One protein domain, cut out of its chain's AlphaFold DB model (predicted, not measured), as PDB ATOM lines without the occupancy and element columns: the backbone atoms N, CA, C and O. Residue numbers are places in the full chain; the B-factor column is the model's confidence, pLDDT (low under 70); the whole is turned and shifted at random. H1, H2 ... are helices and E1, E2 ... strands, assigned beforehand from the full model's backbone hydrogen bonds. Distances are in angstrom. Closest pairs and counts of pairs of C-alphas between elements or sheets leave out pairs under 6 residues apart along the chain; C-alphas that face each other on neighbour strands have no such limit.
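What this domain is: This is residues 16 to 107 of the 108 residues of an uncharacterized protein of Bartonella henselae (UniProt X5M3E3). A long, twisted ribbon of three antiparallel strands, E1, E2 and E3, has the short helix H1 packed over it, while the longer helix H2 starts beside E1 and sticks out as an arm with its residues 97 to 105. After H1, residues 79 to 90 make a long link with no named element, which leads to the foot of that arm. The printed part has 92 residues, with three named strands and then two named helices in the order E1, E2, E3, H1, H2; the sheet's order is E1 - E2 - E3, and the class is mixed, helices and strands. The whole is loose, with a radius of gyration of the C-alphas of 15.6 A, and spans 57 by 26 by 18 A, the arm adding to its length.

How they stand to each other: E1, residues 18 to 30, is an edge strand and bends by 70 degrees at residue 21. It forms a hairpin with E2, residues 33 to 44, the inner strand; they are antiparallel at 163 degrees, with N 24 and O 39 at 2.9 A, within hydrogen-bond range. E2 forms a second hairpin with E3, residues 49 to 59, the other edge strand; they are antiparallel at 160 degrees, with N 38 and O 54 at 3.0 A, within hydrogen-bond range. The three strands are a meander, each strand the antiparallel neighbour of the one before. H1, residues 70 to 78, is on the sheet. Its closest C-alphas to E1 are those of Gly 26 and Thr 70, 5.0 A apart, and to E3 those of Arg 49 and Ile 78, also 5.0 A apart. H2, residues 91 to 105, is on the sheet but only grazes it, with its residues 91 to 96; the closest C-alphas of E1 and H2 are those of Val 21 and Pro 92, 6.0 A apart. H1 and H2 are apart. In both helices every O i to N i+4 pair is within hydrogen-bond range.

Where its parts are: E1 begins with C-alpha 18 at (48.094, 32.405, -3.638) and is 32.1 A from first to last C-alpha. E2 measures 35.6 A and E3 30.0 A. H1 is 12.3 A long and begins with C-alpha 70 at (33.823, 44.926, 6.537). H2, 20.9 A long, ends with C-alpha 105 at (38.597, 10.221, 10.825).

The domain as a whole: The two C-alphas farthest apart are those of Gly 31 and Asn 107, at 56.9 A. Residues 97 to 107, of which 97 to 105 belong to H2, stand free; without them the body spans 42 by 22 by 18 A. The printed part has no cut. The link from H1 to H2 is long, that from E3 to H1 is short, and the other two are tight. The mean pLDDT of the printed part is 91.2, and residue 107 is under 70.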
ATOM      1  N   MET A  16      54.748  32.599  -5.459       71.12
ATOM      2  CA  MET A  16      54.140  31.891  -4.352       71.12
ATOM      3  C   MET A  16      52.696  31.674  -4.752       71.12
ATOM      4  O   MET A  16      52.027  32.616  -5.191       71.12
ATOM      5  N   GLN A  17      52.233  30.432  -4.661       80.62
ATOM      6  CA  GLN A  17      50.847  30.147  -4.977       80.62
ATOM      7  C   GLN A  17      49.978  30.877  -3.957       80.62
ATOM      8  O   GLN A  17      50.090  30.654  -2.752       80.62
ATOM      9  N   LYS A  18      49.135  31.785  -4.449       86.94
ATOM     10  CA  LYS A  18      48.094  32.405  -3.638       86.94
ATOM     11  C   LYS A  18      46.848  31.531  -3.692       86.94
ATOM     12  O   LYS A  18      46.342  31.225  -4.773       86.94
ATOM     13  N   LYS A  19      46.358  31.108  -2.532       90.81
ATOM     14  CA  LYS A  19      45.112  30.358  -2.386       90.81
ATOM     15  C   LYS A  19      43.983  31.354  -2.163       90.81
ATOM     16  O   LYS A  19      44.064  32.204  -1.281       90.81
ATOM     17  N   PHE A  20      42.927  31.253  -2.962       90.62
ATOM     18  CA  PHE A  20      41.696  31.994  -2.704       90.62
ATOM     19  C   PHE A  20      41.009  31.440  -1.451       90.62
ATOM     20  O   PHE A  20      40.826  30.227  -1.334       90.62
ATOM     21  N   VAL A  21      40.641  32.329  -0.531       91.12
ATOM     22  CA  VAL A  21      39.988  31.983   0.738       91.12
ATOM     23  C   VAL A  21      38.498  32.283   0.669       91.12
ATOM     24  O   VAL A  21      37.683  31.393   0.884       91.12
ATOM     25  N   ALA A  22      38.132  33.532   0.382       92.81
ATOM     26  CA  ALA A  22      36.740  33.970   0.339       92.81
ATOM     27  C   ALA A  22      36.607  35.329  -0.361       92.81
ATOM     28  O   ALA A  22      37.581  36.071  -0.485       92.81
ATOM     29  N   THR A  23      35.382  35.692  -0.736       94.69
ATOM     30  CA  THR A  23      35.028  37.069  -1.108       94.69
ATOM     31  C   THR A  23      34.126  37.648  -0.029       94.69
ATOM     32  O   THR A  23      33.088  37.062   0.263       94.69
ATOM     33  N   ALA A  24      34.493  38.793   0.544       94.69
ATOM     34  CA  ALA A  24      33.644  39.553   1.459       94.69
ATOM     35  C   ALA A  24      33.031  40.771   0.759       94.69
ATOM     36  O   ALA A  24      33.686  41.398  -0.071       94.69
ATOM     37  N   VAL A  25      31.800  41.131   1.117       95.69
ATOM     38  CA  VAL A  25      31.132  42.356   0.653       95.69
ATOM     39  C   VAL A  25      31.081  43.392   1.769       95.69
ATOM     40  O   VAL A  25      30.905  43.067   2.944       95.69
ATOM     41  N   GLY A  26      31.273  44.658   1.436       95.50
ATOM     42  CA  GLY A  26      31.179  45.745   2.399       95.50
ATOM     43  C   GLY A  26      30.774  47.046   1.751       95.50
ATOM     44  O   GLY A  26      30.862  47.202   0.536       95.50
ATOM     45  N   TYR A  27      30.376  47.995   2.585       96.38
ATOM     46  CA  TYR A  27      29.917  49.298   2.133       96.38
ATOM     47  C   TYR A  27      30.767  50.414   2.737       96.38
ATOM     48  O   TYR A  27      31.351  50.279   3.815       96.38
ATOM     49  N   VAL A  28      30.851  51.536   2.032       94.62
ATOM     50  CA  VAL A  28      31.433  52.787   2.527       94.62
ATOM     51  C   VAL A  28      30.431  53.910   2.264       94.62
ATOM     52  O   VAL A  28      29.816  53.912   1.196       94.62
ATOM     53  N   PRO A  29      30.252  54.865   3.195       94.56
ATOM     54  CA  PRO A  29      29.366  56.003   2.970       94.56
ATOM     55  C   PRO A  29      29.765  56.793   1.718       94.56
ATOM     56  O   PRO A  29      30.949  57.077   1.514       94.56
ATOM     57  N   TRP A  30      28.781  57.154   0.894       92.94
ATOM     58  CA  TRP A  30      28.984  57.952  -0.314       92.94
ATOM     59  C   TRP A  30      27.785  58.882  -0.545       92.94
ATOM     60  O   TRP A  30      26.714  58.438  -0.957       92.94
ATOM     61  N   GLY A  31      27.957  60.175  -0.244       90.25
ATOM     62  CA  GLY A  31      26.840  61.126  -0.177       90.25
ATOM     63  C   GLY A  31      25.810  60.696   0.873       90.25
ATOM     64  O   GLY A  31      26.189  60.263   1.959       90.25
ATOM     65  N   ASP A  32      24.526  60.751   0.511       92.44
ATOM     66  CA  ASP A  32      23.409  60.234   1.325       92.44
ATOM     67  C   ASP A  32      23.219  58.707   1.196       92.44
ATOM     68  O   ASP A  32      22.318  58.113   1.794       92.44
ATOM     69  N   GLY A  33      24.057  58.062   0.384       94.31
ATOM     70  CA  GLY A  33      23.979  56.652   0.059       94.31
ATOM     71  C   GLY A  33      25.243  55.877   0.424       94.31
ATOM     72  O   GLY A  33      25.941  56.185   1.394       94.31
ATOM     73  N   ALA A  34      25.535  54.827  -0.341       96.88
ATOM     74  CA  ALA A  34      26.667  53.946  -0.080       96.88
ATOM     75  C   ALA A  34      27.316  53.437  -1.370       96.88
ATOM     76  O   ALA A  34      26.637  53.162  -2.358       96.88
ATOM     77  N   ALA A  35      28.633  53.265  -1.328       96.75
ATOM     78  CA  ALA A  35      29.397  52.535  -2.329       96.75
ATOM     79  C   ALA A  35      29.705  51.129  -1.807       96.75
ATOM     80  O   ALA A  35      30.212  50.972  -0.695       96.75
ATOM     81  N   GLU A  36      29.399  50.119  -2.608       96.38
ATOM     82  CA  GLU A  36      29.699  48.720  -2.343       96.38
ATOM     83  C   GLU A  36      31.091  48.360  -2.857       96.38
ATOM     84  O   GLU A  36      31.533  48.807  -3.918       96.38
ATOM     85  N   TYR A  37      31.779  47.521  -2.092       96.31
ATOM     86  CA  TYR A  37      33.077  46.975  -2.436       96.31
ATOM     87  C   TYR A  37      33.122  45.482  -2.138       96.31
ATOM     88  O   TYR A  37      32.627  45.020  -1.107       96.31
ATOM     89  N   PHE A  38      33.803  44.753  -3.012       95.62
ATOM     90  CA  PHE A  38      34.123  43.347  -2.814       95.62
ATOM     91  C   PHE A  38      35.598  43.201  -2.455       95.62
ATOM     92  O   PHE A  38      36.459  43.890  -3.004       95.62
ATOM     93  N   TYR A  39      35.889  42.296  -1.529       95.75
ATOM     94  CA  TYR A  39      37.225  42.017  -1.024       95.75
ATOM     95  C   TYR A  39      37.520  40.535  -1.213       95.75
ATOM     96  O   TYR A  39      37.029  39.707  -0.446       95.75
ATOM     97  N   ASN A  40      38.320  40.199  -2.221       94.81
ATOM     98  CA  ASN A  40      38.837  38.844  -2.364       94.81
ATOM     99  C   ASN A  40      39.998  38.660  -1.398       94.81
ATOM    100  O   ASN A  40      40.936  39.455  -1.389       94.81
ATOM    101  N   LEU A  41      39.912  37.618  -0.587       94.62
ATOM    102  CA  LEU A  41      40.868  37.272   0.448       94.62
ATOM    103  C   LEU A  41      41.750  36.140  -0.067       94.62
ATOM    104  O   LEU A  41      41.236  35.104  -0.496       94.62
ATOM    105  N   TYR A  42      43.064  36.337  -0.019       93.94
ATOM    106  CA  TYR A  42      44.042  35.342  -0.442       93.94
ATOM    107  C   TYR A  42      45.060  35.061   0.656       93.94
ATOM    108  O   TYR A  42      45.539  35.976   1.327       93.94
ATOM    109  N   GLU A  43      45.412  33.793   0.807       93.94
ATOM    110  CA  GLU A  43      46.452  33.338   1.723       93.94
ATOM    111  C   GLU A  43      47.555  32.644   0.926       93.94
ATOM    112  O   GLU A  43      47.296  31.860   0.010       93.94
ATOM    113  N   TYR A  44      48.792  32.987   1.242       92.38
ATOM    114  CA  TYR A  44      49.981  32.410   0.641       92.38
ATOM    115  C   TYR A  44      50.451  31.187   1.433       92.38
ATOM    116  O   TYR A  44      50.098  31.001   2.596       92.38
ATOM    117  N   GLU A  45      51.306  30.369   0.821       88.94
ATOM    118  CA  GLU A  45      51.876  29.175   1.464       88.94
ATOM    119  C   GLU A  45      52.646  29.471   2.766       88.94
ATOM    120  O   GLU A  45      52.710  28.612   3.642       88.94
ATOM    121  N   ASP A  46      53.209  30.673   2.920       89.69
ATOM    122  CA  ASP A  46      53.917  31.103   4.136       89.69
ATOM    123  C   ASP A  46      52.990  31.677   5.226       89.69
ATOM    124  O   ASP A  46      53.470  32.174   6.245       89.69
ATOM    125  N   GLY A  47      51.671  31.626   5.016       89.75
ATOM    126  CA  GLY A  47      50.662  32.172   5.922       89.75
ATOM    127  C   GLY A  47      50.489  33.689   5.827       89.75
ATOM    128  O   GLY A  47      49.690  34.259   6.572       89.75
ATOM    129  N   THR A  48      51.206  34.372   4.927       93.81
ATOM    130  CA  THR A  48      50.915  35.779   4.642       93.81
ATOM    131  C   THR A  48      49.563  35.911   3.950       93.81
ATOM    132  O   THR A  48      49.121  35.033   3.207       93.81
ATOM    133  N   ARG A  49      48.876  37.021   4.216       95.12
ATOM    134  CA  ARG A  49      47.519  37.277   3.733       95.12
ATOM    135  C   ARG A  49      47.461  38.586   2.974       95.12
ATOM    136  O   ARG A  49      48.088  39.571   3.362       95.12
ATOM    137  N   GLU A  50      46.663  38.610   1.920       95.19
ATOM    138  CA  GLU A  50      46.415  39.803   1.117       95.19
ATOM    139  C   GLU A  50      44.941  39.921   0.738       95.19
ATOM    140  O   GLU A  50      44.205  38.932   0.710       95.19
ATOM    141  N   CYS A  51      44.515  41.139   0.407       94.94
ATOM    142  CA  CYS A  51      43.206  41.356  -0.188       94.94
ATOM    143  C   CYS A  51      43.300  42.121  -1.507       94.94
ATOM    144  O   CYS A  51      44.029  43.109  -1.612       94.94
ATOM    145  N   GLU A  52      42.475  41.727  -2.471       95.44
ATOM    146  CA  GLU A  52      42.188  42.518  -3.666       95.44
ATOM    147  C   GLU A  52      40.801  43.144  -3.517       95.44
ATOM    148  O   GLU A  52      39.823  42.456  -3.216       95.44
ATOM    149  N   LYS A  53      40.727  44.467  -3.687       95.62
ATOM    150  CA  LYS A  53      39.489  45.240  -3.579       95.62
ATOM    151  C   LYS A  53      38.946  45.532  -4.979       95.62
ATOM    152  O   LYS A  53      39.678  46.059  -5.812       95.62
ATOM    153  N   PHE A  54      37.655  45.292  -5.175       94.12
ATOM    154  CA  PHE A  54      36.920  45.598  -6.399       94.12
ATOM    155  C   PHE A  54      35.757  46.538  -6.095       94.12
ATOM    156  O   PHE A  54      35.147  46.460  -5.024       94.12
ATOM    157  N   ASP A  55      35.458  47.421  -7.040       95.38
ATOM    158  CA  ASP A  55      34.315  48.322  -6.954       95.38
ATOM    159  C   ASP A  55      33.037  47.576  -7.356       95.38
ATOM    160  O   ASP A  55      33.025  46.837  -8.342       95.38
ATOM    161  N   GLY A  56      31.981  47.731  -6.556       93.12
ATOM    162  CA  GLY A  56      30.652  47.191  -6.818       93.12
ATOM    163  C   GLY A  56      29.674  48.280  -7.251       93.12
ATOM    164  O   GLY A  56      30.008  49.167  -8.041       93.12
ATOM    165  N   GLY A  57      28.450  48.214  -6.727       93.31
ATOM    166  CA  GLY A  57      27.422  49.225  -6.966       93.31
ATOM    167  C   GLY A  57      27.635  50.535  -6.197       93.31
ATOM    168  O   GLY A  57      28.232  50.573  -5.123       93.31
ATOM    169  N   GLN A  58      27.080  51.625  -6.729       95.19
ATOM    170  CA  GLN A  58      26.833  52.856  -5.977       95.19
ATOM    171  C   GLN A  58      25.328  53.038  -5.824       95.19
ATOM    172  O   GLN A  58      24.577  52.946  -6.796       95.19
ATOM    173  N   TYR A  59      24.893  53.306  -4.602       93.50
ATOM    174  CA  TYR A  59      23.488  53.437  -4.253       93.50
ATOM    175  C   TYR A  59      23.234  54.837  -3.720       93.50
ATOM    176  O   TYR A  59      23.947  55.292  -2.834       93.50
ATOM    177  N   TYR A  60      22.183  55.496  -4.212       94.06
ATOM    178  CA  TYR A  60      21.738  56.805  -3.710       94.06
ATOM    179  C   TYR A  60      21.072  56.734  -2.326       94.06
ATOM    180  O   TYR A  60      20.835  57.763  -1.705       94.06
ATOM    181  N   LYS A  61      20.750  55.525  -1.851       93.75
ATOM    182  CA  LYS A  61      20.244  55.242  -0.503       93.75
ATOM    183  C   LYS A  61      21.070  54.118   0.106       93.75
ATOM    184  O   LYS A  61      21.449  53.194  -0.608       93.75
ATOM    185  N   ILE A  62      21.322  54.188   1.409       94.56
ATOM    186  CA  ILE A  62      22.030  53.132   2.138       94.56
ATOM    187  C   ILE A  62      21.186  51.843   2.116       94.56
ATOM    188  O   ILE A  62      20.026  51.887   2.536       94.56
ATOM    189  N   PRO A  63      21.728  50.707   1.641       91.12
ATOM    190  CA  PRO A  63      21.057  49.412   1.747       91.12
ATOM    191  C   PRO A  63      20.789  49.034   3.211       91.12
ATOM    192  O   PRO A  63      21.642  49.255   4.067       91.12
ATOM    193  N   GLU A  64      19.648  48.406   3.504       91.62
ATOM    194  CA  GLU A  64      19.258  48.047   4.884       91.62
ATOM    195  C   GLU A  64      20.288  47.153   5.592       91.62
ATOM    196  O   GLU A  64      20.538  47.310   6.784       91.62
ATOM    197  N   ASN A  65      20.936  46.261   4.841       87.56
ATOM    198  CA  ASN A  65      21.925  45.310   5.352       87.56
ATOM    199  C   ASN A  65      23.373  45.762   5.104       87.56
ATOM    200  O   ASN A  65      24.279  44.929   5.019       87.56
ATOM    201  N   ALA A  66      23.607  47.066   4.934       91.50
ATOM    202  CA  ALA A  66      24.939  47.582   4.654       91.50
ATOM    203  C   ALA A  66      25.895  47.379   5.843       91.50
ATOM    204  O   ALA A  66      25.801  48.059   6.866       91.50
ATOM    205  N   ASP A  67      26.868  46.474   5.691       92.94
ATOM    206  CA  ASP A  67      27.972  46.326   6.642       92.94
ATOM    207  C   ASP A  67      29.111  47.309   6.316       92.94
ATOM    208  O   ASP A  67      29.907  47.115   5.391       92.94
ATOM    209  N   PHE A  68      29.200  48.378   7.110       94.94
ATOM    210  CA  PHE A  68      30.273  49.378   7.033       94.94
ATOM    211  C   PHE A  68      31.554  48.966   7.775       94.94
ATOM    212  O   PHE A  68      32.589  49.629   7.672       94.94
ATOM    213  N   SER A  69      31.510  47.869   8.533       95.81
ATOM    214  CA  SER A  69      32.643  47.370   9.309       95.81
ATOM    215  C   SER A  69      33.534  46.407   8.518       95.81
ATOM    216  O   SER A  69      34.683  46.194   8.913       95.81
ATOM    217  N   THR A  70      33.074  45.885   7.371       96.00
ATOM    218  CA  THR A  70      33.823  44.926   6.537       96.00
ATOM    219  C   THR A  70      35.242  45.397   6.245       96.00
ATOM    220  O   THR A  70      36.188  44.633   6.391       96.00
ATOM    221  N   LYS A  71      35.438  46.678   5.904       95.88
ATOM    222  CA  LYS A  71      36.775  47.226   5.624       95.88
ATOM    223  C   LYS A  71      37.734  47.071   6.812       95.88
ATOM    224  O   LYS A  71      38.922  46.817   6.616       95.88
ATOM    225  N   ALA A  72      37.240  47.242   8.037       96.88
ATOM    226  CA  ALA A  72      38.031  47.041   9.248       96.88
ATOM    227  C   ALA A  72      38.276  45.548   9.512       96.88
ATOM    228  O   ALA A  72      39.401  45.173   9.838       96.88
ATOM    229  N   GLN A  73      37.265  44.701   9.298       97.44
ATOM    230  CA  GLN A  73      37.394  43.245   9.421       97.44
ATOM    231  C   GLN A  73      38.428  42.679   8.432       97.44
ATOM    232  O   GLN A  73      39.281  41.895   8.829       97.44
ATOM    233  N   VAL A  74      38.431  43.136   7.173       96.62
ATOM    234  CA  VAL A  74      39.423  42.748   6.153       96.62
ATOM    235  C   VAL A  74      40.835  43.148   6.580       96.62
ATOM    236  O   VAL A  74      41.758  42.344   6.486       96.62
ATOM    237  N   LYS A  75      41.014  44.365   7.112       97.06
ATOM    238  CA  LYS A  75      42.311  44.783   7.668       97.06
ATOM    239  C   LYS A  75      42.747  43.885   8.820       97.06
ATOM    240  O   LYS A  75      43.894  43.462   8.842       97.06
ATOM    241  N   ALA A  76      41.852  43.586   9.760       97.50
ATOM    242  CA  ALA A  76      42.163  42.699  10.876       97.50
ATOM    243  C   ALA A  76      42.550  41.294  10.386       97.50
ATOM    244  O   ALA A  76      43.527  40.729  10.871       97.50
ATOM    245  N   TRP A  77      41.841  40.761   9.389       96.88
ATOM    246  CA  TRP A  77      42.113  39.453   8.799       96.88
ATOM    247  C   TRP A  77      43.509  39.353   8.167       96.88
ATOM    248  O   TRP A  77      44.201  38.358   8.399       96.88
ATOM    249  N   ILE A  78      43.955  40.396   7.450       96.69
ATOM    250  CA  ILE A  78      45.319  40.487   6.889       96.69
ATOM    251  C   ILE A  78      46.385  40.321   7.986       96.69
ATOM    252  O   ILE A  78      47.423  39.712   7.750       96.69
ATOM    253  N   TYR A  79      46.114  40.804   9.200       96.56
ATOM    254  CA  TYR A  79      47.015  40.705  10.355       96.56
ATOM    255  C   TYR A  79      46.722  39.504  11.273       96.56
ATOM    256  O   TYR A  79      47.063  39.531  12.454       96.56
ATOM    257  N   GLY A  80      46.095  38.445  10.752       93.56
ATOM    258  CA  GLY A  80      45.849  37.202  11.495       93.56
ATOM    259  C   GLY A  80      44.499  37.132  12.216       93.56
ATOM    260  O   GLY A  80      44.228  36.158  12.912       93.56
ATOM    261  N   GLY A  81      43.630  38.130  12.041       95.06
ATOM    262  CA  GLY A  81      42.261  38.110  12.554       95.06
ATOM    263  C   GLY A  81      41.357  37.076  11.868       95.06
ATOM    264  O   GLY A  81      41.747  36.392  10.917       95.06
ATOM    265  N   ALA A  82      40.117  36.986  12.353       93.50
ATOM    266  CA  ALA A  82      39.089  36.124  11.777       93.50
ATOM    267  C   ALA A  82      38.626  36.618  10.396       93.50
ATOM    268  O   ALA A  82      38.731  37.804  10.079       93.50
ATOM    269  N   VAL A  83      38.098  35.699   9.583       92.38
ATOM    270  CA  VAL A  83      37.472  36.022   8.292       92.38
ATOM    271  C   VAL A  83      36.282  36.976   8.523       92.38
ATOM    272  O   VAL A  83      35.559  36.794   9.507       92.38
ATOM    273  N   PRO A  84      36.061  37.989   7.659       94.31
ATOM    274  CA  PRO A  84      34.909  38.880   7.771       94.31
ATOM    275  C   PRO A  84      33.573  38.132   7.786       94.31
ATOM    276  O   PRO A  84      33.420  37.097   7.143       94.31
ATOM    277  N   LYS A  85      32.571  38.681   8.476       91.38
ATOM    278  CA  LYS A  85      31.234  38.065   8.571       91.38
ATOM    279  C   LYS A  85      30.439  38.131   7.267       91.38
ATOM    280  O   LYS A  85      29.591  37.286   7.015       91.38
ATOM    281  N   SER A  86      30.697  39.142   6.450       90.31
ATOM    282  CA  SER A  86      29.973  39.423   5.211       90.31
ATOM    283  C   SER A  86      30.535  38.656   4.006       90.31
ATOM    284  O   SER A  86      30.658  39.201   2.908       90.31
ATOM    285  N   VAL A  87      30.927  37.395   4.198       89.81
ATOM    286  CA  VAL A  87      31.431  36.544   3.113       89.81
ATOM    287  C   VAL A  87      30.287  36.086   2.207       89.81
ATOM    288  O   VAL A  87      29.251  35.626   2.679       89.81
ATOM    289  N   LEU A  88      30.500  36.211   0.896       84.94
ATOM    290  CA  LEU A  88      29.574  35.800  -0.161       84.94
ATOM    291  C   LEU A  88      29.745  34.332  -0.563       84.94
ATOM    292  O   LEU A  88      28.773  33.697  -0.958       84.94
ATOM    293  N   ASN A  89      30.969  33.797  -0.478       74.38
ATOM    294  CA  ASN A  89      31.266  32.405  -0.813       74.38
ATOM    295  C   ASN A  89      32.061  31.717   0.307       74.38
ATOM    296  O   ASN A  89      33.214  32.069   0.560       74.38
ATOM    297  N   TYR A  90      31.435  30.719   0.939       75.94
ATOM    298  CA  TYR A  90      32.019  29.883   1.993       75.94
ATOM    299  C   TYR A  90      32.539  28.526   1.490       75.94
ATOM    300  O   TYR A  90      33.140  27.797   2.276       75.94
ATOM    301  N   GLU A  91      32.333  28.162   0.219       77.94
ATOM    302  CA  GLU A  91      32.739  26.859  -0.334       77.94
ATOM    303  C   GLU A  91      34.213  26.510  -0.059       77.94
ATOM    304  O   GLU A  91      34.460  25.400   0.418       77.94
ATOM    305  N   PRO A  92      35.194  27.426  -0.229       73.69
ATOM    306  CA  PRO A  92      36.593  27.089   0.035       73.69
ATOM    307  C   PRO A  92      36.859  26.735   1.505       73.69
ATOM    308  O   PRO A  92      37.694  25.879   1.796       73.69
ATOM    309  N   LEU A  93      36.129  27.367   2.432       73.62
ATOM    310  CA  LEU A  93      36.229  27.108   3.870       73.62
ATOM    311  C   LEU A  93      35.586  25.764   4.233       73.62
ATOM    312  O   LEU A  93      36.129  25.009   5.037       73.62
ATOM    313  N   ILE A  94      34.449  25.441   3.613       81.88
ATOM    314  CA  ILE A  94      33.764  24.156   3.799       81.88
ATOM    315  C   ILE A  94      34.647  23.006   3.295       81.88
ATOM    316  O   ILE A  94      34.806  22.000   3.989       81.88
ATOM    317  N   ASP A  95      35.265  23.157   2.123       83.12
ATOM    318  CA  ASP A  95      36.171  22.158   1.551       83.12
ATOM    319  C   ASP A  95      37.392  21.897   2.436       83.12
ATOM    320  O   ASP A  95      37.838  20.754   2.579       83.12
ATOM    321  N   GLU A  96      37.934  22.947   3.049       82.94
ATOM    322  CA  GLU A  96      39.050  22.857   3.984       82.94
ATOM    323  C   GLU A  96      38.672  22.089   5.254       82.94
ATOM    324  O   GLU A  96      39.325  21.092   5.577       82.94
ATOM    325  N   ILE A  97      37.560  22.459   5.895       87.06
ATOM    326  CA  ILE A  97      37.031  21.759   7.074       87.06
ATOM    327  C   ILE A  97      36.771  20.281   6.753       87.06
ATOM    328  O   ILE A  97      37.187  19.388   7.496       87.06
ATOM    329  N   ASN A  98      36.145  19.987   5.612       89.56
ATOM    330  CA  ASN A  98      35.868  18.614   5.190       89.56
ATOM    331  C   ASN A  98      37.152  17.791   4.989       89.56
ATOM    332  O   ASN A  98      37.190  16.599   5.322       89.56
ATOM    333  N   ARG A  99      38.229  18.399   4.471       87.81
ATOM    334  CA  ARG A  99      39.537  17.735   4.351       87.81
ATOM    335  C   ARG A  99      40.146  17.434   5.716       87.81
ATOM    336  O   ARG A  99      40.706  16.349   5.879       87.81
ATOM    337  N   GLU A 100      40.053  18.354   6.671       89.94
ATOM    338  CA  GLU A 100      40.550  18.143   8.035       89.94
ATOM    339  C   GLU A 100      39.787  17.031   8.754       89.94
ATOM    340  O   GLU A 100      40.412  16.094   9.254       89.94
ATOM    341  N   ILE A 101      38.451  17.054   8.703       90.75
ATOM    342  CA  ILE A 101      37.597  15.992   9.256       90.75
ATOM    343  C   ILE A 101      37.999  14.630   8.677       90.75
ATOM    344  O   ILE A 101      38.182  13.670   9.423       90.75
ATOM    345  N   LYS A 102      38.206  14.541   7.356       91.88
ATOM    346  CA  LYS A 102      38.607  13.294   6.684       91.88
ATOM    347  C   LYS A 102      40.006  12.809   7.075       91.88
ATOM    348  O   LYS A 102      40.264  11.608   7.032       91.88
ATOM    349  N   LYS A 103      40.939  13.713   7.394       90.62
ATOM    350  CA  LYS A 103      42.267  13.335   7.909       90.62
ATOM    351  C   LYS A 103      42.149  12.759   9.316       90.62
ATOM    352  O   LYS A 103      42.736  11.719   9.586       90.62
ATOM    353  N   LEU A 104      41.375  13.416  10.178       89.31
ATOM    354  CA  LEU A 104      41.165  12.995  11.562       89.31
ATOM    355  C   LEU A 104      40.424  11.656  11.642       89.31
ATOM    356  O   LEU A 104      40.836  10.783  12.395       89.31
ATOM    357  N   SER A 105      39.395  11.453  10.816       86.81
ATOM    358  CA  SER A 105      38.597  10.221  10.825       86.81
ATOM    359  C   SER A 105      39.330   8.981  10.318       86.81
ATOM    360  O   SER A 105      38.913   7.873  10.622       86.81
ATOM    361  N   LYS A 106      40.417   9.140   9.554       83.06
ATOM    362  CA  LYS A 106      41.279   8.027   9.118       83.06
ATOM    363  C   LYS A 106      42.276   7.569  10.181       83.06
ATOM    364  O   LYS A 106      42.891   6.522  10.004       83.06
ATOM    365  N   ASN A 107      42.478   8.376  11.218       67.31
ATOM    366  CA  ASN A 107      43.408   8.098  12.310       67.31
ATOM    367  C   ASN A 107      42.696   7.527  13.554       67.31
ATOM    368  O   ASN A 107      43.327   7.410  14.603       67.31
TER     369      ASN A 107